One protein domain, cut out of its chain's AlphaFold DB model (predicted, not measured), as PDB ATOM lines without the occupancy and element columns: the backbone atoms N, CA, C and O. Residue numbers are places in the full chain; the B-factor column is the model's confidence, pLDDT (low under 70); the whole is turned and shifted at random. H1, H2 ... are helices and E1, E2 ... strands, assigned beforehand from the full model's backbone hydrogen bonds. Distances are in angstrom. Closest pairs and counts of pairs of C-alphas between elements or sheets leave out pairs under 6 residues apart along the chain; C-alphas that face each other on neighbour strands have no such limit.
ATOM      1  N   LEU A  71      48.927  19.440  50.710       87.25
ATOM      2  CA  LEU A  71      47.742  20.159  50.207       87.25
ATOM      3  C   LEU A  71      48.020  21.642  49.914       87.25
ATOM      4  O   LEU A  71      47.373  22.242  49.060       87.25
ATOM      5  N   ILE A  72      48.987  22.241  50.615       90.38
ATOM      6  CA  ILE A  72      49.402  23.625  50.388       90.38
ATOM      7  C   ILE A  72      50.516  23.699  49.357       90.38
ATOM      8  O   ILE A  72      50.564  24.679  48.632       90.38
ATOM      9  N   HIS A  73      51.432  22.738  49.264       87.62
ATOM     10  CA  HIS A  73      52.635  22.898  48.437       87.62
ATOM     11  C   HIS A  73      52.638  22.100  47.128       87.62
ATOM     12  O   HIS A  73      53.310  22.516  46.186       87.62
ATOM     13  N   ASP A  74      51.895  21.012  47.074       86.06
ATOM     14  CA  ASP A  74      51.871  20.001  46.022       86.06
ATOM     15  C   ASP A  74      50.501  19.288  46.065       86.06
ATOM     16  O   ASP A  74      50.383  18.177  46.592       86.06
ATOM     17  N   PRO A  75      49.419  19.987  45.668       84.94
ATOM     18  CA  PRO A  75      48.060  19.497  45.861       84.94
ATOM     19  C   PRO A  75      47.700  18.284  44.982       84.94
ATOM     20  O   PRO A  75      46.772  17.555  45.331       84.94
ATOM     21  N   ASP A  76      48.410  18.032  43.878       82.12
ATOM     22  CA  ASP A  76      48.317  16.801  43.076       82.12
ATOM     23  C   ASP A  76      49.266  15.687  43.525       82.12
ATOM     24  O   ASP A  76      49.046  14.529  43.166       82.12
ATOM     25  N   GLY A  77      50.264  15.996  44.355       84.69
ATOM     26  CA  GLY A  77      51.131  15.001  44.976       84.69
ATOM     27  C   GLY A  77      52.103  14.347  43.996       84.69
ATOM     28  O   GLY A  77      52.523  13.207  44.221       84.69
ATOM     29  N   ASP A  78      52.439  15.030  42.901       81.75
ATOM     30  CA  ASP A  78      53.359  14.522  41.882       81.75
ATOM     31  C   ASP A  78      54.841  14.798  42.228       81.75
ATOM     32  O   ASP A  78      55.754  14.289  41.566       81.75
ATOM     33  N   GLY A  79      55.090  15.541  43.315       83.56
ATOM     34  CA  GLY A  79      56.409  15.920  43.812       83.56
ATOM     35  C   GLY A  79      56.993  17.166  43.143       83.56
ATOM     36  O   GLY A  79      58.113  17.566  43.481       83.56
ATOM     37  N   ASN A  80      56.281  17.799  42.209       80.94
ATOM     38  CA  ASN A  80      56.721  18.984  41.486       80.94
ATOM     39  C   ASN A  80      56.124  20.267  42.084       80.94
ATOM     40  O   ASN A  80      55.363  20.997  41.462       80.94
ATOM     41  N   TYR A  81      56.578  20.666  43.269       81.88
ATOM     42  CA  TYR A  81      56.102  21.881  43.960       81.88
ATOM     43  C   TYR A  81      56.240  23.199  43.159       81.88
ATOM     44  O   TYR A  81      55.654  24.220  43.537       81.88
ATOM     45  N   ARG A  82      57.034  23.210  42.079       77.19
ATOM     46  CA  ARG A  82      57.341  24.401  41.273       77.19
ATOM     47  C   ARG A  82      56.238  24.808  40.313       77.19
ATOM     48  O   ARG A  82      56.124  26.002  40.052       77.19
ATOM     49  N   GLU A  83      55.459  23.873  39.782       81.44
ATOM     50  CA  GLU A  83      54.378  24.230  38.849       81.44
ATOM     51  C   GLU A  83      53.279  25.057  39.525       81.44
ATOM     52  O   GLU A  83      52.616  25.894  38.906       81.44
ATOM     53  N   HIS A  84      53.177  24.904  40.842       84.38
ATOM     54  CA  HIS A  84      52.233  25.623  41.681       84.38
ATOM     55  C   HIS A  84      52.730  27.022  42.087       84.38
ATOM     56  O   HIS A  84      51.975  27.796  42.673       84.38
ATOM     57  N   ASN A  85      53.982  27.396  41.790       83.88
ATOM     58  CA  ASN A  85      54.502  28.730  42.111       83.88
ATOM     59  C   ASN A  85      53.923  29.799  41.179       83.88
ATOM     60  O   ASN A  85      53.944  29.655  39.960       83.88
ATOM     61  N   GLY A  86      53.440  30.908  41.751       84.75
ATOM     62  CA  GLY A  86      52.727  31.939  40.988       84.75
ATOM     63  C   GLY A  86      51.322  31.514  40.558       84.75
ATOM     64  O   GLY A  86      50.656  32.250  39.834       84.75
ATOM     65  N   THR A  87      50.870  30.342  41.002       87.06
ATOM     66  CA  THR A  87      49.539  29.822  40.728       87.06
ATOM     67  C   THR A  87      48.658  29.997  41.964       87.06
ATOM     68  O   THR A  87      49.108  29.891  43.108       87.06
ATOM     69  N   ILE A  88      47.382  30.287  41.722       90.06
ATOM     70  CA  ILE A  88      46.331  30.266  42.734       90.06
ATOM     71  C   ILE A  88      45.556  28.970  42.527       90.06
ATOM     72  O   ILE A  88      45.330  28.553  41.393       90.06
ATOM     73  N   TYR A  89      45.144  28.312  43.599       91.25
ATOM     74  CA  TYR A  89      44.301  27.124  43.513       91.25
ATOM     75  C   TYR A  89      43.304  27.103  44.659       91.25
ATOM     76  O   TYR A  89      43.556  27.640  45.742       91.25
ATOM     77  N   ALA A  90      42.150  26.501  44.392       91.00
ATOM     78  CA  ALA A  90      41.224  26.091  45.428       91.00
ATOM     79  C   ALA A  90      41.499  24.635  45.781       91.00
ATOM     80  O   ALA A  90      41.660  23.813  44.884       91.00
ATOM     81  N   VAL A  91      41.533  24.342  47.074       90.25
ATOM     82  CA  VAL A  91      41.683  22.997  47.630       90.25
ATOM     83  C   VAL A  91      40.519  22.741  48.566       90.25
ATOM     84  O   VAL A  91      40.201  23.576  49.411       90.25
ATOM     85  N   ASP A  92      39.898  21.583  48.455       83.62
ATOM     86  CA  ASP A  92      38.933  21.085  49.421       83.62
ATOM     87  C   ASP A  92      39.167  19.587  49.672       83.62
ATOM     88  O   ASP A  92      40.213  19.033  49.339       83.62
ATOM     89  N   LEU A  93      38.218  18.927  50.333       73.88
ATOM     90  CA  LEU A  93      38.315  17.494  50.616       73.88
ATOM     91  C   LEU A  93      38.137  16.604  49.377       73.88
ATOM     92  O   LEU A  93      38.415  15.409  49.465       73.88
ATOM     93  N   LEU A  94      37.622  17.145  48.271       72.06
ATOM     94  CA  LEU A  94      37.384  16.417  47.025       72.06
ATOM     95  C   LEU A  94      38.586  16.500  46.085       72.06
ATOM     96  O   LEU A  94      38.753  15.626  45.238       72.06
ATOM     97  N   MET A 321      39.692  25.920  50.736       95.44
ATOM     98  CA  MET A 321      40.873  26.750  50.914       95.44
ATOM     99  C   MET A 321      41.234  27.389  49.592       95.44
ATOM    100  O   MET A 321      41.240  26.721  48.568       95.44
ATOM    101  N   THR A 322      41.579  28.666  49.610       95.19
ATOM    102  CA  THR A 322      42.228  29.321  48.478       95.19
ATOM    103  C   THR A 322      43.676  29.552  48.849       95.19
ATOM    104  O   THR A 322      43.962  30.261  49.818       95.19
ATOM    105  N   VAL A 323      44.574  28.928  48.096       94.38
ATOM    106  CA  VAL A 323      46.014  28.986  48.313       94.38
ATOM    107  C   VAL A 323      46.619  29.903  47.264       94.38
ATOM    108  O   VAL A 323      46.359  29.768  46.068       94.38
ATOM    109  N   ARG A 324      47.423  30.859  47.725       92.69
ATOM    110  CA  ARG A 324      48.130  31.822  46.886       92.69
ATOM    111  C   ARG A 324      49.618  31.670  47.125       92.69
ATOM    112  O   ARG A 324      50.103  31.968  48.219       92.69
ATOM    113  N   LYS A 325      50.344  31.254  46.095       88.19
ATOM    114  CA  LYS A 325      51.802  31.213  46.125       88.19
ATOM    115  C   LYS A 325      52.355  32.386  45.336       88.19
ATOM    116  O   LYS A 325      52.134  32.449  44.125       88.19
ATOM    117  N   PRO A 326      53.079  33.313  45.972       81.19
ATOM    118  CA  PRO A 326      53.669  34.401  45.227       81.19
ATOM    119  C   PRO A 326      54.769  33.866  44.301       81.19
ATOM    120  O   PRO A 326      55.491  32.923  44.630       81.19
ATOM    121  N   SER A 327      54.912  34.486  43.136       72.88
ATOM    122  CA  SER A 327      55.948  34.167  42.153       72.88
ATOM    123  C   SER A 327      57.306  34.746  42.571       72.88
ATOM    124  O   SER A 327      57.906  35.526  41.836       72.88
ATOM    125  N   PHE A 328      57.797  34.442  43.772       63.56
ATOM    126  CA  PHE A 328      59.128  34.891  44.182       63.56
ATOM    127  C   PHE A 328      60.165  33.801  43.920       63.56
ATOM    128  O   PHE A 328      60.101  32.709  44.480       63.56
ATOM    129  N   SER A 329      61.166  34.132  43.102       52.34
ATOM    130  CA  SER A 329      62.443  33.419  43.072       52.34
ATOM    131  C   SER A 329      63.172  33.729  44.379       52.34
ATOM    132  O   SER A 329      63.684  34.834  44.556       52.34
ATOM    133  N   HIS A 330      63.177  32.795  45.330       55.28
ATOM    134  CA  HIS A 330      63.962  32.941  46.556       55.28
ATOM    135  C   HIS A 330      65.463  32.907  46.218       55.28
ATOM    136  O   HIS A 330      66.077  31.845  46.145       55.28
ATOM    137  N   ALA A 342      58.113  29.444  48.136       70.94
ATOM    138  CA  ALA A 342      57.665  30.705  48.701       70.94
ATOM    139  C   ALA A 342      56.522  30.442  49.702       70.94
ATOM    140  O   ALA A 342      55.691  29.567  49.437       70.94
ATOM    141  N   PRO A 343      56.461  31.188  50.822       83.94
ATOM    142  CA  PRO A 343      55.384  31.040  51.791       83.94
ATOM    143  C   PRO A 343      54.032  31.208  51.099       83.94
ATOM    144  O   PRO A 343      53.820  32.158  50.337       83.94
ATOM    145  N   ALA A 344      53.120  30.277  51.356       89.25
ATOM    146  CA  ALA A 344      51.805  30.275  50.741       89.25
ATOM    147  C   ALA A 344      50.824  31.034  51.635       89.25
ATOM    148  O   ALA A 344      50.705  30.760  52.826       89.25
ATOM    149  N   SER A 345      50.096  31.995  51.073       92.62
ATOM    150  CA  SER A 345      48.997  32.644  51.787       92.62
ATOM    151  C   SER A 345      47.727  31.829  51.601       92.62
ATOM    152  O   SER A 345      47.283  31.644  50.467       92.62
ATOM    153  N   VAL A 346      47.137  31.366  52.700       95.00
ATOM    154  CA  VAL A 346      45.952  30.499  52.665       95.00
ATOM    155  C   VAL A 346      44.772  31.190  53.338       95.00
ATOM    156  O   VAL A 346      44.867  31.603  54.494       95.00
ATOM    157  N   ASP A 347      43.647  31.272  52.630       96.75
ATOM    158  CA  ASP A 347      42.355  31.607  53.234       96.75
ATOM    159  C   ASP A 347      41.472  30.364  53.260       96.75
ATOM    160  O   ASP A 347      41.298  29.705  52.237       96.75
ATOM    161  N   LEU A 348      40.882  30.068  54.415       96.75
ATOM    162  CA  LEU A 348      39.864  29.040  54.572       96.75
ATOM    163  C   LEU A 348      38.478  29.677  54.551       96.75
ATOM    164  O   LEU A 348      38.166  30.557  55.351       96.75
ATOM    165  N   VAL A 349      37.619  29.183  53.680       96.94
ATOM    166  CA  VAL A 349      36.247  29.643  53.492       96.94
ATOM    167  C   VAL A 349      35.321  28.567  54.011       96.94
ATOM    168  O   VAL A 349      35.433  27.416  53.597       96.94
ATOM    169  N   VAL A 350      34.395  28.936  54.892       96.00
ATOM    170  CA  VAL A 350      33.361  28.023  55.379       96.00
ATOM    171  C   VAL A 350      32.008  28.430  54.819       96.00
ATOM    172  O   VAL A 350      31.595  29.590  54.918       96.00
ATOM    173  N   PHE A 351      31.304  27.452  54.266       94.00
ATOM    174  CA  PHE A 351      29.989  27.593  53.672       94.00
ATOM    175  C   PHE A 351      28.929  26.912  54.532       94.00
ATOM    176  O   PHE A 351      29.168  25.859  55.118       94.00
ATOM    177  N   PHE A 352      27.740  27.500  54.543       93.31
ATOM    178  CA  PHE A 352      26.491  26.878  54.933       93.31
ATOM    179  C   PHE A 352      25.694  26.556  53.673       93.31
ATOM    180  O   PHE A 352      25.394  27.473  52.906       93.31
ATOM    181  N   GLN A 353      25.362  25.282  53.472       88.94
ATOM    182  CA  GLN A 353      24.617  24.777  52.317       88.94
ATOM    183  C   GLN A 353      25.207  25.310  51.007       88.94
ATOM    184  O   GLN A 353      24.526  26.005  50.252       88.94
ATOM    185  N   ARG A 354      26.508  25.058  50.777       86.12
ATOM    186  CA  ARG A 354      27.203  25.528  49.569       86.12
ATOM    187  C   ARG A 354      26.448  25.021  48.337       86.12
ATOM    188  O   ARG A 354      26.412  23.810  48.131       86.12
ATOM    189  N   PRO A 355      25.880  25.906  47.506       79.56
ATOM    190  CA  PRO A 355      25.233  25.460  46.290       79.56
ATOM    191  C   PRO A 355      26.292  25.277  45.196       79.56
ATOM    192  O   PRO A 355      27.047  26.203  44.904       79.56
ATOM    193  N   PHE A 356      26.323  24.103  44.567       72.88
ATOM    194  CA  PHE A 356      27.243  23.786  43.461       72.88
ATOM    195  C   PHE A 356      26.661  24.125  42.075       72.88
ATOM    196  O   PHE A 356      27.213  23.758  41.041       72.88
ATOM    197  N   GLY A 357      25.529  24.835  42.035       71.00
ATOM    198  CA  GLY A 357      24.923  25.288  40.785       71.00
ATOM    199  C   GLY A 357      25.794  26.319  40.060       71.00
ATOM    200  O   GLY A 357      26.342  27.223  40.694       71.00
ATOM    201  N   ARG A 358      25.849  26.234  38.721       66.31
ATOM    202  CA  ARG A 358      26.672  27.099  37.843       66.31
ATOM    203  C   ARG A 358      26.500  28.602  38.102       66.31
ATOM    204  O   ARG A 358      27.454  29.366  37.974       66.31
ATOM    205  N   SER A 359      25.300  29.036  38.491       72.06
ATOM    206  CA  SER A 359      25.005  30.445  38.782       72.06
ATOM    207  C   SER A 359      25.716  30.979  40.033       72.06
ATOM    208  O   SER A 359      25.937  32.181  40.143       72.06
ATOM    209  N   ASN A 360      26.126  30.115  40.966       74.31
ATOM    210  CA  ASN A 360      26.793  30.533  42.208       74.31
ATOM    211  C   ASN A 360      28.308  30.694  42.057       74.31
ATOM    212  O   ASN A 360      28.945  31.327  42.897       74.31
ATOM    213  N   GLU A 361      28.865  30.157  40.976       79.12
ATOM    214  CA  GLU A 361      30.285  30.248  40.630       79.12
ATOM    215  C   GLU A 361      30.490  31.014  39.319       79.12
ATOM    216  O   GLU A 361      31.518  30.917  38.653       79.12
ATOM    217  N   THR A 362      29.484  31.806  38.940       83.69
ATOM    218  CA  THR A 362      29.568  32.669  37.771       83.69
ATOM    219  C   THR A 362      30.561  33.798  38.012       83.69
ATOM    220  O   THR A 362      30.617  34.409  39.083       83.69
ATOM    221  N   PHE A 363      31.343  34.078  36.974       87.12
ATOM    222  CA  PHE A 363      32.323  35.147  36.968       87.12
ATOM    223  C   PHE A 363      31.696  36.434  36.460       87.12
ATOM    224  O   PHE A 363      31.138  36.486  35.364       87.12
ATOM    225  N   TYR A 364      31.854  37.486  37.246       90.81
ATOM    226  CA  TYR A 364      31.372  38.809  36.915       90.81
ATOM    227  C   TYR A 364      32.552  39.722  36.617       90.81
ATOM    228  O   TYR A 364      33.554  39.710  37.334       90.81
ATOM    229  N   GLN A 365      32.439  40.513  35.553       90.00
ATOM    230  CA  GLN A 365      33.438  41.531  35.252       90.00
ATOM    231  C   GLN A 365      33.346  42.641  36.294       90.00
ATOM    232  O   GLN A 365      32.253  43.139  36.583       90.00
ATOM    233  N   VAL A 366      34.499  43.010  36.849       89.62
ATOM    234  CA  VAL A 366      34.600  44.047  37.875       89.62
ATOM    235  C   VAL A 366      35.542  45.136  37.413       89.62
ATOM    236  O   VAL A 366      36.606  44.874  36.858       89.62
ATOM    237  N   GLN A 367      35.111  46.362  37.652       88.06
ATOM    238  CA  GLN A 367      35.836  47.583  37.373       88.06
ATOM    239  C   GLN A 367      36.087  48.279  38.708       88.06
ATOM    240  O   GLN A 367      35.142  48.443  39.478       88.06
ATOM    241  N   SER A 368      37.326  48.663  39.015       84.25
ATOM    242  CA  SER A 368      37.541  49.631  40.091       84.25
ATOM    243  C   SER A 368      37.045  50.986  39.612       84.25
ATOM    244  O   SER A 368      37.371  51.419  38.505       84.25
ATOM    245  N   THR A 369      36.225  51.628  40.425       76.62
ATOM    246  CA  THR A 369      35.828  53.014  40.212       76.62
ATOM    247  C   THR A 369      36.836  53.886  40.946       76.62
ATOM    248  O   THR A 369      37.053  53.722  42.142       76.62
ATOM    249  N   VAL A 370      37.501  54.741  40.175       73.12
ATOM    250  CA  VAL A 370      38.202  55.935  40.664       73.12
ATOM    251  C   VAL A 370      37.197  56.850  41.376       73.12
ATOM    252  O   VAL A 370      35.987  56.714  41.142       73.12
ATOM    253  N   GLY A 371      37.691  57.732  42.242       71.56
ATOM    254  CA  GLY A 371      36.934  58.766  42.941       71.56
ATOM    255  C   GLY A 371      36.072  59.641  42.022       71.56
ATOM    256  O   GLY A 371      35.938  59.425  40.813       71.56
ATOM    257  N   ALA A 372      35.406  60.641  42.596       75.94
ATOM    258  CA  ALA A 372      34.457  61.472  41.855       75.94
ATOM    259  C   ALA A 372      35.121  62.281  40.722       75.94
ATOM    260  O   ALA A 372      34.445  62.670  39.766       75.94
ATOM    261  N   ASP A 373      36.425  62.525  40.830       77.94
ATOM    262  CA  ASP A 373      37.277  63.214  39.857       77.94
ATOM    263  C   ASP A 373      37.814  62.306  38.734       77.94
ATOM    264  O   ASP A 373      38.317  62.804  37.724       77.94
ATOM    265  N   LEU A 374      37.626  60.991  38.858       78.25
ATOM    266  CA  LEU A 374      38.173  59.962  37.980       78.25
ATOM    267  C   LEU A 374      39.715  59.904  37.941       78.25
ATOM    268  O   LEU A 374      40.277  59.370  36.977       78.25
ATOM    269  N   GLN A 375      40.385  60.437  38.959       82.50
ATOM    270  CA  GLN A 375      41.838  60.498  39.080       82.50
ATOM    271  C   GLN A 375      42.296  59.652  40.283       82.50
ATOM    272  O   GLN A 375      41.567  59.565  41.261       82.50
ATOM    273  N   PRO A 376      43.441  58.950  40.207       80.31
ATOM    274  CA  PRO A 376      44.038  58.334  41.390       80.31
ATOM    275  C   PRO A 376      44.452  59.398  42.414       80.31
ATOM    276  O   PRO A 376      45.005  60.418  42.022       80.31
ATOM    277  N   GLY A 377      44.277  59.128  43.704       82.56
ATOM    278  CA  GLY A 377      44.709  60.021  44.777       82.56
ATOM    279  C   GLY A 377      43.744  61.175  45.032       82.56
ATOM    280  O   GLY A 377      42.536  61.066  44.834       82.56
ATOM    281  N   VAL A 378      44.246  62.259  45.607       85.81
ATOM    282  CA  VAL A 378      43.533  63.532  45.707       85.81
ATOM    283  C   VAL A 378      43.770  64.288  44.402       85.81
ATOM    284  O   VAL A 378      44.907  64.674  44.143       85.81
ATOM    285  N   ALA A 379      42.711  64.587  43.636       87.19
ATOM    286  CA  ALA A 379      42.835  65.335  42.381       87.19
ATOM    287  C   ALA A 379      43.830  66.499  42.448       87.19
ATOM    288  O   ALA A 379      43.671  67.449  43.226       87.19
ATOM    289  N   GLN A 380      44.778  66.480  41.515       89.75
ATOM    290  CA  GLN A 380      45.821  67.477  41.309       89.75
ATOM    291  C   GLN A 380      46.921  67.522  42.379       89.75
ATOM    292  O   GLN A 380      47.715  68.474  42.384       89.75
ATOM    293  N   PHE A 381      47.000  66.530  43.264       88.38
ATOM    294  CA  PHE A 381      48.078  66.402  44.240       88.38
ATOM    295  C   PHE A 381      49.000  65.238  43.888       88.38
ATOM    296  O   PHE A 381      48.575  64.218  43.375       88.38
ATOM    297  N   ASP A 382      50.292  65.443  44.148       87.88
ATOM    298  CA  ASP A 382      51.299  64.384  44.110       87.88
ATOM    299  C   ASP A 382      51.375  63.759  45.509       87.88
ATOM    300  O   ASP A 382      52.190  64.168  46.346       87.88
ATOM    301  N   ASP A 383      50.435  62.868  45.818       84.38
ATOM    302  CA  ASP A 383      50.231  62.368  47.177       84.38
ATOM    303  C   ASP A 383      51.420  61.528  47.666       84.38
ATOM    304  O   ASP A 383      51.753  61.529  48.856       84.38
ATOM    305  N   ASN A 384      52.095  60.826  46.750       85.56
ATOM    306  CA  ASN A 384      53.250  59.989  47.072       85.56
ATOM    307  C   ASN A 384      54.607  60.704  46.931       85.56
ATOM    308  O   ASN A 384      55.640  60.124  47.289       85.56
ATOM    309  N   GLY A 385      54.609  61.962  46.481       91.62
ATOM    310  CA  GLY A 385      55.795  62.801  46.347       91.62
ATOM    311  C   GLY A 385      56.761  62.343  45.252       91.62
ATOM    312  O   GLY A 385      57.961  62.629  45.347       91.62
ATOM    313  N   ASN A 386      56.295  61.579  44.260       91.44
ATOM    314  CA  ASN A 386      57.128  61.052  43.177       91.44
ATOM    315  C   ASN A 386      57.306  62.040  42.006       91.44
ATOM    316  O   ASN A 386      58.072  61.769  41.075       91.44
ATOM    317  N   GLY A 387      56.659  63.204  42.075       92.56
ATOM    318  CA  GLY A 387      56.675  64.265  41.075       92.56
ATOM    319  C   GLY A 387      55.639  64.100  39.961       92.56
ATOM    320  O   GLY A 387      55.662  64.889  39.011       92.56
ATOM    321  N   VAL A 388      54.764  63.095  40.040       90.00
ATOM    322  CA  VAL A 388      53.720  62.792  39.059       90.00
ATOM    323  C   VAL A 388      52.367  62.849  39.751       90.00
ATOM    324  O   VAL A 388      51.977  61.928  40.444       90.00
ATOM    325  N   ILE A 389      51.656  63.939  39.496       90.75
ATOM    326  CA  ILE A 389      50.292  64.167  39.971       90.75
ATOM    327  C   ILE A 389      49.319  63.161  39.328       90.75
ATOM    328  O   ILE A 389      49.373  62.959  38.108       90.75
ATOM    329  N   ASP A 390      48.392  62.632  40.127       84.12
ATOM    330  CA  ASP A 390      47.292  61.736  39.755       84.12
ATOM    331  C   ASP A 390      47.761  60.422  39.094       84.12
ATOM    332  O   ASP A 390      47.207  59.961  38.082       84.12
ATOM    333  N   ASP A 391      48.838  59.823  39.606       85.44
ATOM    334  CA  ASP A 391      49.414  58.594  39.056       85.44
ATOM    335  C   ASP A 391      48.861  57.320  39.721       85.44
ATOM    336  O   ASP A 391      48.352  57.317  40.833       85.44
ATOM    337  N   ALA A 392      48.959  56.165  39.056       78.62
ATOM    338  CA  ALA A 392      48.410  54.916  39.604       78.62
ATOM    339  C   ALA A 392      49.075  54.460  40.925       78.62
ATOM    340  O   ALA A 392      48.608  53.506  41.547       78.62
ATOM    341  N   ASN A 393      50.163  55.099  41.360       79.88
ATOM    342  CA  ASN A 393      50.774  54.832  42.659       79.88
ATOM    343  C   ASN A 393      50.148  55.690  43.777       79.88
ATOM    344  O   ASN A 393      50.549  55.556  44.934       79.88
ATOM    345  N   GLU A 394      49.190  56.558  43.452       80.81
ATOM    346  CA  GLU A 394      48.427  57.398  44.384       80.81
ATOM    347  C   GLU A 394      47.048  56.838  44.713       80.81
ATOM    348  O   GLU A 394      46.318  57.376  45.542       80.81
ATOM    349  N   PHE A 395      46.690  55.685  44.159       74.94
ATOM    350  CA  PHE A 395      45.550  54.970  44.700       74.94
ATOM    351  C   PHE A 395      45.760  54.724  46.203       74.94
ATOM    352  O   PHE A 395      46.823  54.272  46.638       74.94
ATOM    353  N   PHE A 396      44.701  54.954  46.985       70.62
ATOM    354  CA  PHE A 396      44.594  54.573  48.402       70.62
ATOM    355  C   PHE A 396      45.215  55.532  49.432       70.62
ATOM    356  O   PHE A 396      45.412  55.128  50.586       70.62
ATOM    357  N   TRP A 397      45.473  56.792  49.076       77.56
ATOM    358  CA  TRP A 397      45.838  57.806  50.069       77.56
ATOM    359  C   TRP A 397      44.693  58.104  51.040       77.56
ATOM    360  O   TRP A 397      43.520  58.113  50.675       77.56
ATOM    361  N   ALA A 398      45.032  58.309  52.317       73.81
ATOM    362  CA  ALA A 398      44.054  58.389  53.409       73.81
ATOM    363  C   ALA A 398      43.039  59.537  53.254       73.81
ATOM    364  O   ALA A 398      41.929  59.429  53.779       73.81
ATOM    365  N   ASP A 399      43.422  60.589  52.528       76.38
ATOM    366  CA  ASP A 399      42.609  61.779  52.274       76.38
ATOM    367  C   ASP A 399      42.025  61.825  50.847       76.38
ATOM    368  O   ASP A 399      41.296  62.763  50.523       76.38
ATOM    369  N   SER A 400      42.294  60.810  50.017       74.62
ATOM    370  CA  SER A 400      41.714  60.679  48.678       74.62
ATOM    371  C   SER A 400      40.223  60.322  48.749       74.62
ATOM    372  O   SER A 400      39.753  59.621  49.658       74.62
ATOM    373  N   ASP A 401      39.453  60.812  47.779       70.62
ATOM    374  CA  ASP A 401      38.060  60.421  47.581       70.62
ATOM    375  C   ASP A 401      37.916  59.072  46.845       70.62
ATOM    376  O   ASP A 401      36.786  58.576  46.727       70.62
ATOM    377  N   ASP A 402      39.038  58.429  46.486       69.50
ATOM    378  CA  ASP A 402      39.180  57.034  46.058       69.50
ATOM    379  C   ASP A 402      38.792  56.069  47.182       69.50
ATOM    380  O   ASP A 402      39.572  55.284  47.742       69.50
ATOM    381  N   ARG A 403      37.513  56.077  47.537       68.31
ATOM    382  CA  ARG A 403      36.934  54.970  48.286       68.31
ATOM    383  C   ARG A 403      37.060  53.742  47.402       68.31
ATOM    384  O   ARG A 403      36.736  53.808  46.227       68.31
ATOM    385  N   PHE A 404      37.462  52.612  47.988       74.00
ATOM    386  CA  PHE A 404      37.503  51.301  47.333       74.00
ATOM    387  C   PHE A 404      36.124  50.882  46.825       74.00
ATOM    388  O   PHE A 404      35.490  50.026  47.446       74.00
ATOM    389  N   SER A 405      35.631  51.485  45.749       87.38
ATOM    390  CA  SER A 405      34.406  51.086  45.100       87.38
ATOM    391  C   SER A 405      34.716  50.221  43.889       87.38
ATOM    392  O   SER A 405      35.683  50.387  43.144       87.38
ATOM    393  N   LEU A 406      33.915  49.178  43.784       90.81
ATOM    394  CA  LEU A 406      33.983  48.176  42.756       90.81
ATOM    395  C   LEU A 406      32.645  48.171  42.064       90.81
ATOM    396  O   LEU A 406      31.604  48.018  42.701       90.81
ATOM    397  N   LYS A 407      32.689  48.311  40.749       92.56
ATOM    398  CA  LYS A 407      31.533  48.237  39.882       92.56
ATOM    399  C   LYS A 407      31.525  46.899  39.168       92.56
ATOM    400  O   LYS A 407      32.316  46.642  38.261       92.56
ATOM    401  N   VAL A 408      30.601  46.041  39.572       93.69
ATOM    402  CA  VAL A 408      30.276  44.815  38.844       93.69
ATOM    403  C   VAL A 408      29.284  45.156  37.750       93.69
ATOM    404  O   VAL A 408      28.290  45.819  38.030       93.69
ATOM    405  N   THR A 409      29.516  44.673  36.531       93.38
ATOM    406  CA  THR A 409      28.559  44.798  35.421       93.38
ATOM    407  C   THR A 409      28.157  43.414  34.919       93.38
ATOM    408  O   THR A 409      29.002  42.526  34.793       93.38
ATOM    409  N   TRP A 410      26.871  43.215  34.633       94.44
ATOM    410  CA  TRP A 410      26.342  41.981  34.054       94.44
ATOM    411  C   TRP A 410      25.225  42.262  33.048       94.44
ATOM    412  O   TRP A 410      24.578  43.308  33.075       94.44
ATOM    413  N   ASN A 411      24.995  41.305  32.148       94.31
ATOM    414  CA  ASN A 411      23.856  41.340  31.240       94.31
ATOM    415  C   ASN A 411      22.671  40.623  31.902       94.31
ATOM    416  O   ASN A 411      22.698  39.399  32.034       94.31
ATOM    417  N   SER A 412      21.646  41.374  32.306       92.25
ATOM    418  CA  SER A 412      20.479  40.854  33.033       92.25
ATOM    419  C   SER A 412      19.594  39.923  32.200       92.25
ATOM    420  O   SER A 412      18.772  39.212  32.769       92.25
ATOM    421  N   SER A 413      19.772  39.884  30.877       92.75
ATOM    422  CA  SER A 413      19.083  38.933  29.997       92.75
ATOM    423  C   SER A 413      19.800  37.586  29.874       92.75
ATOM    424  O   SER A 413      19.220  36.646  29.339       92.75
ATOM    425  N   LEU A 414      21.066  37.494  30.299       87.81
ATOM    426  CA  LEU A 414      21.900  36.294  30.136       87.81
ATOM    427  C   LEU A 414      22.323  35.672  31.464       87.81
ATOM    428  O   LEU A 414      22.541  34.466  31.528       87.81
ATOM    429  N   ILE A 415      22.516  36.499  32.492       87.88
ATOM    430  CA  ILE A 415      23.083  36.093  33.773       87.88
ATOM    431  C   ILE A 415      22.257  36.717  34.894       87.88
ATOM    432  O   ILE A 415      21.913  37.902  34.844       87.88
ATOM    433  N   ASP A 416      21.988  35.922  35.926       91.31
ATOM    434  CA  ASP A 416      21.305  36.382  37.128       91.31
ATOM    435  C   ASP A 416      22.097  37.481  37.848       91.31
ATOM    436  O   ASP A 416      23.335  37.505  37.868       91.31
ATOM    437  N   ARG A 417      21.354  38.374  38.509       94.75
ATOM    438  CA  ARG A 417      21.920  39.393  39.397       94.75
ATOM    439  C   ARG A 417      22.870  38.733  40.410       94.75
ATOM    440  O   ARG A 417      22.447  37.795  41.093       94.75
ATOM    441  N   PRO A 418      24.114  39.227  40.570       94.31
ATOM    442  CA  PRO A 418      25.039  38.672  41.549       94.31
ATOM    443  C   PRO A 418      24.423  38.759  42.957       94.31
ATOM    444  O   PRO A 418      23.833  39.789  43.305       94.31
ATOM    445  N   PRO A 419      24.540  37.715  43.800       94.31
ATOM    446  CA  PRO A 419      23.960  37.679  45.145       94.31
ATOM    447  C   PRO A 419      24.765  38.520  46.154       94.31
ATOM    448  O   PRO A 419      25.162  38.052  47.222       94.31
ATOM    449  N   ILE A 420      25.016  39.780  45.810       95.56
ATOM    450  CA  ILE A 420      25.769  40.733  46.616       95.56
ATOM    451  C   ILE A 420      24.875  41.387  47.679       95.56
ATOM    452  O   ILE A 420      23.745  41.798  47.407       95.56
ATOM    453  N   ALA A 421      25.391  41.482  48.905       96.44
ATOM    454  CA  ALA A 421      24.771  42.197  50.018       96.44
ATOM    455  C   ALA A 421      25.846  42.694  50.997       96.44
ATOM    456  O   ALA A 421      26.892  42.057  51.147       96.44
ATOM    457  N   SER A 422      25.580  43.794  51.708       96.75
ATOM    458  CA  SER A 422      26.474  44.288  52.761       96.75
ATOM    459  C   SER A 422      26.746  43.200  53.804       96.75
ATOM    460  O   SER A 422      25.845  42.508  54.277       96.75
ATOM    461  N   GLY A 423      28.015  43.025  54.156       95.44
ATOM    462  CA  GLY A 423      28.497  42.004  55.074       95.44
ATOM    463  C   GLY A 423      28.756  40.625  54.457       95.44
ATOM    464  O   GLY A 423      29.310  39.795  55.183       95.44
ATOM    465  N   ARG A 424      28.393  40.380  53.186       96.69
ATOM    466  CA  ARG A 424      28.735  39.153  52.435       96.69
ATOM    467  C   ARG A 424      30.172  39.195  51.917       96.69
ATOM    468  O   ARG A 424      30.840  40.219  52.019       96.69
ATOM    469  N   PHE A 425      30.629  38.072  51.372       97.12
ATOM    470  CA  PHE A 425      31.972  37.925  50.826       97.12
ATOM    471  C   PHE A 425      31.961  37.882  49.298       97.12
ATOM    472  O   PHE A 425      31.000  37.416  48.688       97.12
ATOM    473  N   VAL A 426      33.048  38.355  48.704       95.94
ATOM    474  CA  VAL A 426      33.344  38.295  47.274       95.94
ATOM    475  C   VAL A 426      34.742  37.711  47.090       95.94
ATOM    476  O   VAL A 426      35.623  37.935  47.924       95.94
ATOM    477  N   PHE A 427      34.933  36.941  46.024       95.06
ATOM    478  CA  PHE A 427      36.213  36.335  45.679       95.06
ATOM    479  C   PHE A 427      36.808  36.999  44.443       95.06
ATOM    480  O   PHE A 427      36.172  37.027  43.391       95.06
ATOM    481  N   ASP A 428      38.028  37.505  44.563       92.81
ATOM    482  CA  ASP A 428      38.823  38.026  43.457       92.81
ATOM    483  C   ASP A 428      39.600  36.890  42.796       92.81
ATOM    484  O   ASP A 428      40.512  36.314  43.391       92.81
ATOM    485  N   LEU A 429      39.254  36.587  41.548       88.50
ATOM    486  CA  LEU A 429      39.854  35.489  40.791       88.50
ATOM    487  C   LEU A 429      41.288  35.790  40.348       88.50
ATOM    488  O   LEU A 429      42.049  34.854  40.114       88.50
ATOM    489  N   LYS A 430      41.653  37.070  40.197       87.62
ATOM    490  CA  LYS A 430      42.990  37.469  39.737       87.62
ATOM    491  C   LYS A 430      44.015  37.257  40.843       87.62
ATOM    492  O   LYS A 430      45.095  36.741  40.576       87.62
ATOM    493  N   HIS A 431      43.671  37.642  42.069       88.81
ATOM    494  CA  HIS A 431      44.581  37.556  43.214       88.81
ATOM    495  C   HIS A 431      44.294  36.367  44.131       88.81
ATOM    496  O   HIS A 431      45.087  36.078  45.025       88.81
ATOM    497  N   GLY A 432      43.171  35.675  43.939       91.62
ATOM    498  CA  GLY A 432      42.767  34.555  44.778       91.62
ATOM    499  C   GLY A 432      42.408  34.986  46.192       91.62
ATOM    500  O   GLY A 432      42.653  34.227  47.128       91.62
ATOM    501  N   GLN A 433      41.927  36.215  46.371       93.25
ATOM    502  CA  GLN A 433      41.687  36.828  47.677       93.25
ATOM    503  C   GLN A 433      40.198  37.020  47.939       93.25
ATOM    504  O   GLN A 433      39.408  37.276  47.031       93.25
ATOM    505  N   TRP A 434      39.822  36.921  49.209       95.88
ATOM    506  CA  TRP A 434      38.455  37.153  49.657       95.88
ATOM    507  C   TRP A 434      38.297  38.546  50.238       95.88
ATOM    508  O   TRP A 434      39.138  39.005  51.004       95.88
ATOM    509  N   TYR A 435      37.174  39.188  49.967       95.81
ATOM    510  CA  TYR A 435      36.844  40.491  50.532       95.81
ATOM    511  C   TYR A 435      35.458  40.453  51.130       95.81
ATOM    512  O   TYR A 435      34.584  39.733  50.645       95.81
ATOM    513  N   ARG A 436      35.234  41.246  52.171       96.75
ATOM    514  CA  ARG A 436      33.906  41.458  52.730       96.75
ATOM    515  C   ARG A 436      33.325  42.749  52.176       96.75
ATOM    516  O   ARG A 436      33.920  43.813  52.303       96.75
ATOM    517  N   VAL A 437      32.130  42.666  51.609       96.62
ATOM    518  CA  VAL A 437      31.375  43.827  51.136       96.62
ATOM    519  C   VAL A 437      31.005  44.686  52.344       96.62
ATOM    520  O   VAL A 437      30.329  44.211  53.260       96.62
ATOM    521  N   ARG A 438      31.444  45.946  52.375       95.56
ATOM    522  CA  ARG A 438      31.111  46.903  53.439       95.56
ATOM    523  C   ARG A 438      29.794  47.607  53.161       95.56
ATOM    524  O   ARG A 438      28.911  47.584  54.015       95.56
ATOM    525  N   ASN A 439      29.665  48.211  51.983       95.38
ATOM    526  CA  ASN A 439      28.489  48.986  51.611       95.38
ATOM    527  C   ASN A 439      28.136  48.800  50.135       95.38
ATOM    528  O   ASN A 439      29.030  48.626  49.316       95.38
ATOM    529  N   ILE A 440      26.852  48.890  49.796       96.31
ATOM    530  CA  ILE A 440      26.389  49.009  48.409       96.31
ATOM    531  C   ILE A 440      26.118  50.492  48.158       96.31
ATOM    532  O   ILE A 440      25.360  51.110  48.902       96.31
ATOM    533  N   ILE A 441      26.767  51.061  47.145       94.56
ATOM    534  CA  ILE A 441      26.658  52.479  46.787       94.56
ATOM    535  C   ILE A 441      25.429  52.703  45.907       94.56
ATOM    536  O   ILE A 441      24.625  53.589  46.185       94.56
ATOM    537  N   GLY A 442      25.251  51.874  44.877       95.44
ATOM    538  CA  GLY A 442      24.137  52.012  43.949       95.44
ATOM    539  C   GLY A 442      24.013  50.839  42.987       95.44
ATOM    540  O   GLY A 442      24.956  50.077  42.778       95.44
ATOM    541  N   GLU A 443      22.825  50.706  42.403       97.19
ATOM    542  CA  GLU A 443      22.525  49.756  41.337       97.19
ATOM    543  C   GLU A 443      21.913  50.528  40.165       97.19
ATOM    544  O   GLU A 443      20.962  51.289  40.344       97.19
ATOM    545  N   THR A 444      22.480  50.348  38.975       97.06
ATOM    546  CA  THR A 444      22.073  51.051  37.755       97.06
ATOM    547  C   THR A 444      21.755  50.033  36.676       97.06
ATOM    548  O   THR A 444      22.608  49.211  36.335       97.06
ATOM    549  N   THR A 445      20.562  50.129  36.092       97.31
ATOM    550  CA  THR A 445      20.127  49.296  34.965       97.31
ATOM    551  C   THR A 445      19.875  50.168  33.741       97.31
ATOM    552  O   THR A 445      19.021  51.052  33.762       97.31
ATOM    553  N   THR A 446      20.592  49.884  32.653       96.44
ATOM    554  CA  THR A 446      20.471  50.566  31.359       96.44
ATOM    555  C   THR A 446      20.219  49.525  30.270       96.44
ATOM    556  O   THR A 446      21.143  48.895  29.748       96.44
ATOM    557  N   GLY A 447      18.946  49.319  29.923       95.44
ATOM    558  CA  GLY A 447      18.539  48.264  28.991       95.44
ATOM    559  C   GLY A 447      18.827  46.870  29.561       95.44
ATOM    560  O   GLY A 447      18.402  46.559  30.668       95.44
ATOM    561  N   ALA A 448      19.559  46.040  28.811       95.81
ATOM    562  CA  ALA A 448      19.982  44.705  29.252       95.81
ATOM    563  C   ALA A 448      21.258  44.717  30.117       95.81
ATOM    564  O   ALA A 448      21.662  43.678  30.629       95.81
ATOM    565  N   SER A 449      21.925  45.865  30.264       95.88
ATOM    566  CA  SER A 449      23.125  45.987  31.094       95.88
ATOM    567  C   SER A 449      22.737  46.474  32.484       95.88
ATOM    568  O   SER A 449      22.079  47.505  32.620       95.88
ATOM    569  N   SER A 450      23.130  45.740  33.517       96.88
ATOM    570  CA  SER A 450      22.961  46.132  34.915       96.88
ATOM    571  C   SER A 450      24.319  46.209  35.597       96.88
ATOM    572  O   SER A 450      25.247  45.481  35.245       96.88
ATOM    573  N   SER A 451      24.455  47.116  36.557       95.94
ATOM    574  CA  SER A 451      25.685  47.280  37.324       95.94
ATOM    575  C   SER A 451      25.404  47.588  38.786       95.94
ATOM    576  O   SER A 451      24.427  48.266  39.090       95.94
ATOM    577  N   ILE A 452      26.263  47.095  39.678       96.62
ATOM    578  CA  ILE A 452      26.229  47.373  41.117       96.62
ATOM    579  C   ILE A 452      27.592  47.902  41.519       96.62
ATOM    580  O   ILE A 452      28.608  47.261  41.251       96.62
ATOM    581  N   GLU A 453      27.586  49.045  42.191       94.94
ATOM    582  CA  GLU A 453      28.760  49.634  42.809       94.94
ATOM    583  C   GLU A 453      28.742  49.378  44.321       94.94
ATOM    584  O   GLU A 453      27.721  49.574  44.989       94.94
ATOM    585  N   PHE A 454      29.854  48.910  44.876       94.69
ATOM    586  CA  PHE A 454      29.969  48.545  46.288       94.69
ATOM    587  C   PHE A 454      31.388  48.738  46.801       94.69
ATOM    588  O   PHE A 454      32.331  48.730  46.023       94.69
ATOM    589  N   THR A 455      31.548  48.853  48.117       92.75
ATOM    590  CA  THR A 455      32.859  48.925  48.763       92.75
ATOM    591  C   THR A 455      33.240  47.637  49.471       92.75
ATOM    592  O   THR A 455      32.377  46.887  49.936       92.75
ATOM    593  N   VAL A 456      34.542  47.383  49.577       93.50
ATOM    594  CA  VAL A 456      35.115  46.215  50.264       93.50
ATOM    595  C   VAL A 456      35.858  46.599  51.540       93.50
ATOM    596  O   VAL A 456      36.023  47.774  51.867       93.50
ATOM    597  N   ASP A 457      36.242  45.597  52.327       93.19
ATOM    598  CA  ASP A 457      36.810  45.784  53.654       93.19
ATOM    599  C   ASP A 457      38.308  46.041  53.715       93.19
ATOM    600  O   ASP A 457      38.786  46.492  54.759       93.19
ATOM    601  N   ARG A 458      39.017  45.804  52.616       88.50
ATOM    602  CA  ARG A 458      40.453  46.024  52.477       88.50
ATOM    603  C   ARG A 458      40.816  46.381  51.033       88.50
ATOM    604  O   ARG A 458      40.058  46.013  50.132       88.50
ATOM    605  N   PRO A 459      41.958  47.058  50.823       83.25
ATOM    606  CA  PRO A 459      42.493  47.324  49.495       83.25
ATOM    607  C   PRO A 459      42.679  46.075  48.645       83.25
ATOM    608  O   PRO A 459      43.077  45.028  49.155       83.25
ATOM    609  N   LEU A 460      42.449  46.233  47.340       83.81
ATOM    610  CA  LEU A 460      42.903  45.284  46.327       83.81
ATOM    611  C   LEU A 460      44.427  45.439  46.151       83.81
ATOM    612  O   LEU A 460      44.900  46.572  46.110       83.81
ATOM    613  N   PRO A 461      45.199  44.343  46.018       79.25
ATOM    614  CA  PRO A 461      46.652  44.398  45.822       79.25
ATOM    615  C   PRO A 461      47.112  45.147  44.569       79.25
ATOM    616  O   PRO A 461      48.238  45.627  44.527       79.25
ATOM    617  N   ASP A 462      46.263  45.199  43.547       75.56
ATOM    618  CA  ASP A 462      46.503  45.891  42.285       75.56
ATOM    619  C   ASP A 462      45.157  46.502  41.858       75.56
ATOM    620  O   ASP A 462      44.194  45.730  41.694       75.56
ATOM    621  N   PRO A 463      45.031  47.843  41.757       63.22
ATOM    622  CA  PRO A 463      43.814  48.486  41.274       63.22
ATOM    623  C   PRO A 463      43.503  47.903  39.899       63.22
ATOM    624  O   PRO A 463      44.283  48.003  38.957       63.22
ATOM    625  N   LEU A 464      42.395  47.168  39.819       55.97
ATOM    626  CA  LEU A 464      42.062  46.306  38.693       55.97
ATOM    627  C   LEU A 464      42.067  47.106  37.382       55.97
ATOM    628  O   LEU A 464      41.060  47.709  37.020       55.97
ATOM    629  N   VAL A 465      43.163  47.035  36.619       54.03
ATOM    630  CA  VAL A 465      43.199  47.488  35.223       54.03
ATOM    631  C   VAL A 465      42.373  46.510  34.374       54.03
ATOM    632  O   VAL A 465      42.873  45.554  33.789       54.03
ATOM    633  N   LEU A 466      41.057  46.706  34.458       50.62
ATOM    634  CA  LEU A 466      39.940  46.608  33.510       50.62
ATOM    635  C   LEU A 466      39.866  45.583  32.369       50.62
ATOM    636  O   LEU A 466      38.820  45.533  31.724       50.62
ATOM    637  N   THR A 467      40.854  44.739  32.091       56.75
ATOM    638  CA  THR A 467      40.788  43.862  30.903       56.75
ATOM    639  C   THR A 467      40.745  42.367  31.190       56.75
ATOM    640  O   THR A 467      40.346  41.615  30.303       56.75
ATOM    641  N   ALA A 468      41.057  41.905  32.408       59.00
ATOM    642  CA  ALA A 468      41.081  40.460  32.691       59.00
ATOM    643  C   ALA A 468      40.618  40.022  34.096       59.00
ATOM    644  O   ALA A 468      40.533  38.820  34.355       59.00
ATOM    645  N   GLY A 469      40.307  40.955  35.003       66.31
ATOM    646  CA  GLY A 469      39.870  40.635  36.366       66.31
ATOM    647  C   GLY A 469      38.373  40.329  36.448       66.31
ATOM    648  O   GLY A 469      37.550  41.090  35.941       66.31
ATOM    649  N   GLY A 470      38.014  39.221  37.092       86.44
ATOM    650  CA  GLY A 470      36.632  38.901  37.440       86.44
ATOM    651  C   GLY A 470      36.494  38.646  38.934       86.44
ATOM    652  O   GLY A 470      37.456  38.244  39.592       86.44
ATOM    653  N   MET A 471      35.292  38.846  39.458       91.94
ATOM    654  CA  MET A 471      34.937  38.428  40.806       91.94
ATOM    655  C   MET A 471      33.824  37.392  40.780       91.94
ATOM    656  O   MET A 471      32.976  37.378  39.887       91.94
ATOM    657  N   MET A 472      33.831  36.531  41.786       92.50
ATOM    658  CA  MET A 472      32.794  35.544  42.039       92.50
ATOM    659  C   MET A 472      32.049  35.915  43.323       92.50
ATOM    660  O   MET A 472      32.655  36.388  44.289       92.50
ATOM    661  N   PHE A 473      30.738  35.668  43.345       94.69
ATOM    662  CA  PHE A 473      29.849  35.979  44.470       94.69
ATOM    663  C   PHE A 473      29.177  34.704  44.997       94.69
ATOM    664  O   PHE A 473      27.995  34.478  44.728       94.69
ATOM    665  N   PRO A 474      29.896  33.845  45.739       92.56
ATOM    666  CA  PRO A 474      29.315  32.597  46.204       92.56
ATOM    667  C   PRO A 474      28.272  32.845  47.289       92.56
ATOM    668  O   PRO A 474      28.448  33.667  48.196       92.56
ATOM    669  N   LYS A 475      27.187  32.077  47.235       93.00
ATOM    670  CA  LYS A 475      26.187  32.045  48.305       93.00
ATOM    671  C   LYS A 475      26.667  31.167  49.460       93.00
ATOM    672  O   LYS A 475      27.599  30.379  49.335       93.00
ATOM    673  N   GLY A 476      26.018  31.321  50.609       93.38
ATOM    674  CA  GLY A 476      26.233  30.435  51.753       93.38
ATOM    675  C   GLY A 476      27.516  30.679  52.550       93.38
ATOM    676  O   GLY A 476      27.682  30.052  53.583       93.38
ATOM    677  N   ILE A 477      28.409  31.596  52.164       96.06
ATOM    678  CA  ILE A 477      29.622  31.856  52.960       96.06
ATOM    679  C   ILE A 477      29.241  32.394  54.345       96.06
ATOM    680  O   ILE A 477      28.561  33.421  54.455       96.06
ATOM    681  N   ILE A 478      29.708  31.706  55.388       96.19
ATOM    682  CA  ILE A 478      29.552  32.105  56.790       96.19
ATOM    683  C   ILE A 478      30.712  33.007  57.201       96.19
ATOM    684  O   ILE A 478      30.508  34.090  57.754       96.19
ATOM    685  N   ALA A 479      31.933  32.537  56.944       96.94
ATOM    686  CA  ALA A 479      33.161  33.177  57.380       96.94
ATOM    687  C   ALA A 479      34.323  32.813  56.455       96.94
ATOM    688  O   ALA A 479      34.368  31.721  55.883       96.94
ATOM    689  N   VAL A 480      35.277  33.736  56.366       97.25
ATOM    690  CA  VAL A 480      36.582  33.514  55.750       97.25
ATOM    691  C   VAL A 480      37.639  33.729  56.824       97.25
ATOM    692  O   VAL A 480      37.662  34.774  57.478       97.25
ATOM    693  N   PHE A 481      38.500  32.738  57.017       97.25
ATOM    694  CA  PHE A 481      39.566  32.742  58.003       97.25
ATOM    695  C   PHE A 481      40.919  32.809  57.293       97.25
ATOM    696  O   PHE A 481      41.270  31.867  56.582       97.25
ATOM    697  N   PRO A 482      41.709  33.875  57.488       95.69
ATOM    698  CA  PRO A 482      43.093  33.864  57.046       95.69
ATOM    699  C   PRO A 482      43.871  32.876  57.924       95.69
ATOM    700  O   PRO A 482      43.931  33.039  59.145       95.69
ATOM    701  N   LEU A 483      44.464  31.850  57.313       93.44
ATOM    702  CA  LEU A 483      45.329  30.893  58.014       93.44
ATOM    703  C   LEU A 483      46.784  31.382  58.106       93.44
ATOM    704  O   LEU A 483      47.623  30.726  58.726       93.44
ATOM    705  N   GLY A 484      47.068  32.553  57.528       88.38
ATOM    706  CA  GLY A 484      48.382  33.182  57.497       88.38
ATOM    707  C   GLY A 484      49.254  32.672  56.351       88.38
ATOM    708  O   GLY A 484      48.769  32.068  55.392       88.38
ATOM    709  N   THR A 485      50.547  32.963  56.458       82.75
ATOM    710  CA  THR A 485      51.589  32.405  55.596       82.75
ATOM    711  C   THR A 485      52.003  31.043  56.138       82.75
ATOM    712  O   THR A 485      52.434  30.957  57.293       82.75
ATOM    713  N   LYS A 486      51.834  30.001  55.328       79.62
ATOM    714  CA  LYS A 486      52.210  28.620  55.634       79.62
ATOM    715  C   LYS A 486      53.440  28.196  54.851       79.62
ATOM    716  O   LYS A 486      53.606  28.675  53.700       79.62
TER     717      LYS A 486
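What this domain is: This is residues 71 to 94, 321 to 330 and 342 to 486 of the 486 residues of an uncharacterized protein of Planctomycetaceae bacterium (UniProt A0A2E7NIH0). A small closed barrel of six strands, E4 to E9, stands beside a twisted sheet of four strands, E1, E2, E3 and E10, with the E6 and E7 part of the barrel nearest to that sheet. Residues 370 to 404, between E4 and E5, form a large lobe of loops, and residues 71 to 87 make a looped stretch before E1. The printed part has 179 residues with, along the chain, E1, E2, E3, the one named helix H1, then E4 to E10; both the barrel and the sheet, in order E1, E2, E3, E10, are antiparallel. The class is mostly strand, though under half of the residues are in named elements. The whole is compact, with a radius of gyration of the C-alphas of 18.0 A and spans of 53 by 45 by 26 A.

Where its parts are: E1, residues 88 to 91, begins at C-alpha 88 (46.331, 30.266, 42.734). E2 is residues 321 to 324 and E3 residues 345 to 352, 23.4 A long. H1, residues 358 to 361, precedes E4, residues 363 to 369, 18.5 A. E5, residues 405 to 411, spans 20.0 A, and E6 is residues 425 to 428. E7, residues 433 to 446, spans 30.1 A and bends by 86 degrees at residue 439. E8, residues 449 to 456, spans 22.6 A; E9 is residues 470 to 472. E10, residues 477 to 485, spans 22.1 A and ends at C-alpha 485 (51.589, 32.405, 55.596).

How they stand to each other: In the twisted sheet, E1 and E10 are edge strands; N 91 and O 321 are 2.8 A apart, N 322 and O 347 2.8 A, and N 348 and O 481 2.8 A. Round the barrel run E4, E5, E8, E7, E6, E9 and back to E4, with N 407 and O 367 at 2.8 A, N 406 and O 454 at 2.8 A, N 444 and O 451 at 2.9 A, N 426 and O 435 at 2.8 A, N 427 and O 472 at 2.9 A, and N 364 and O 471 at 2.9 A. E6, E7 and E8 are a meander, each strand the antiparallel neighbour of the one before; E5 to E8 and E6 to E9 are Greek keys, four strands in a row whose first and fourth are neighbours. The closest C-alphas of E6 and E10, Phe 425 and Ile 477, are 6.8 A apart. H1 is only just on the barrel, with 5 pairs of C-alphas within 10 A, and is too short for an O i to N i+4 pair.

The domain as a whole: The C-alphas farthest apart, of Asp 78 and Gln 380, are 53.5 A apart. Residues 95 to 320 and 331 to 341 are not printed, with C-alpha gaps of 11.6 A and 7.0 A. The long links are E4 to E5, E5 to E6 and E8 to E9. The mean pLDDT of the printed part is 86.0; residues 328 to 330, 358, 402 to 403 and 463 to 469 are under 70.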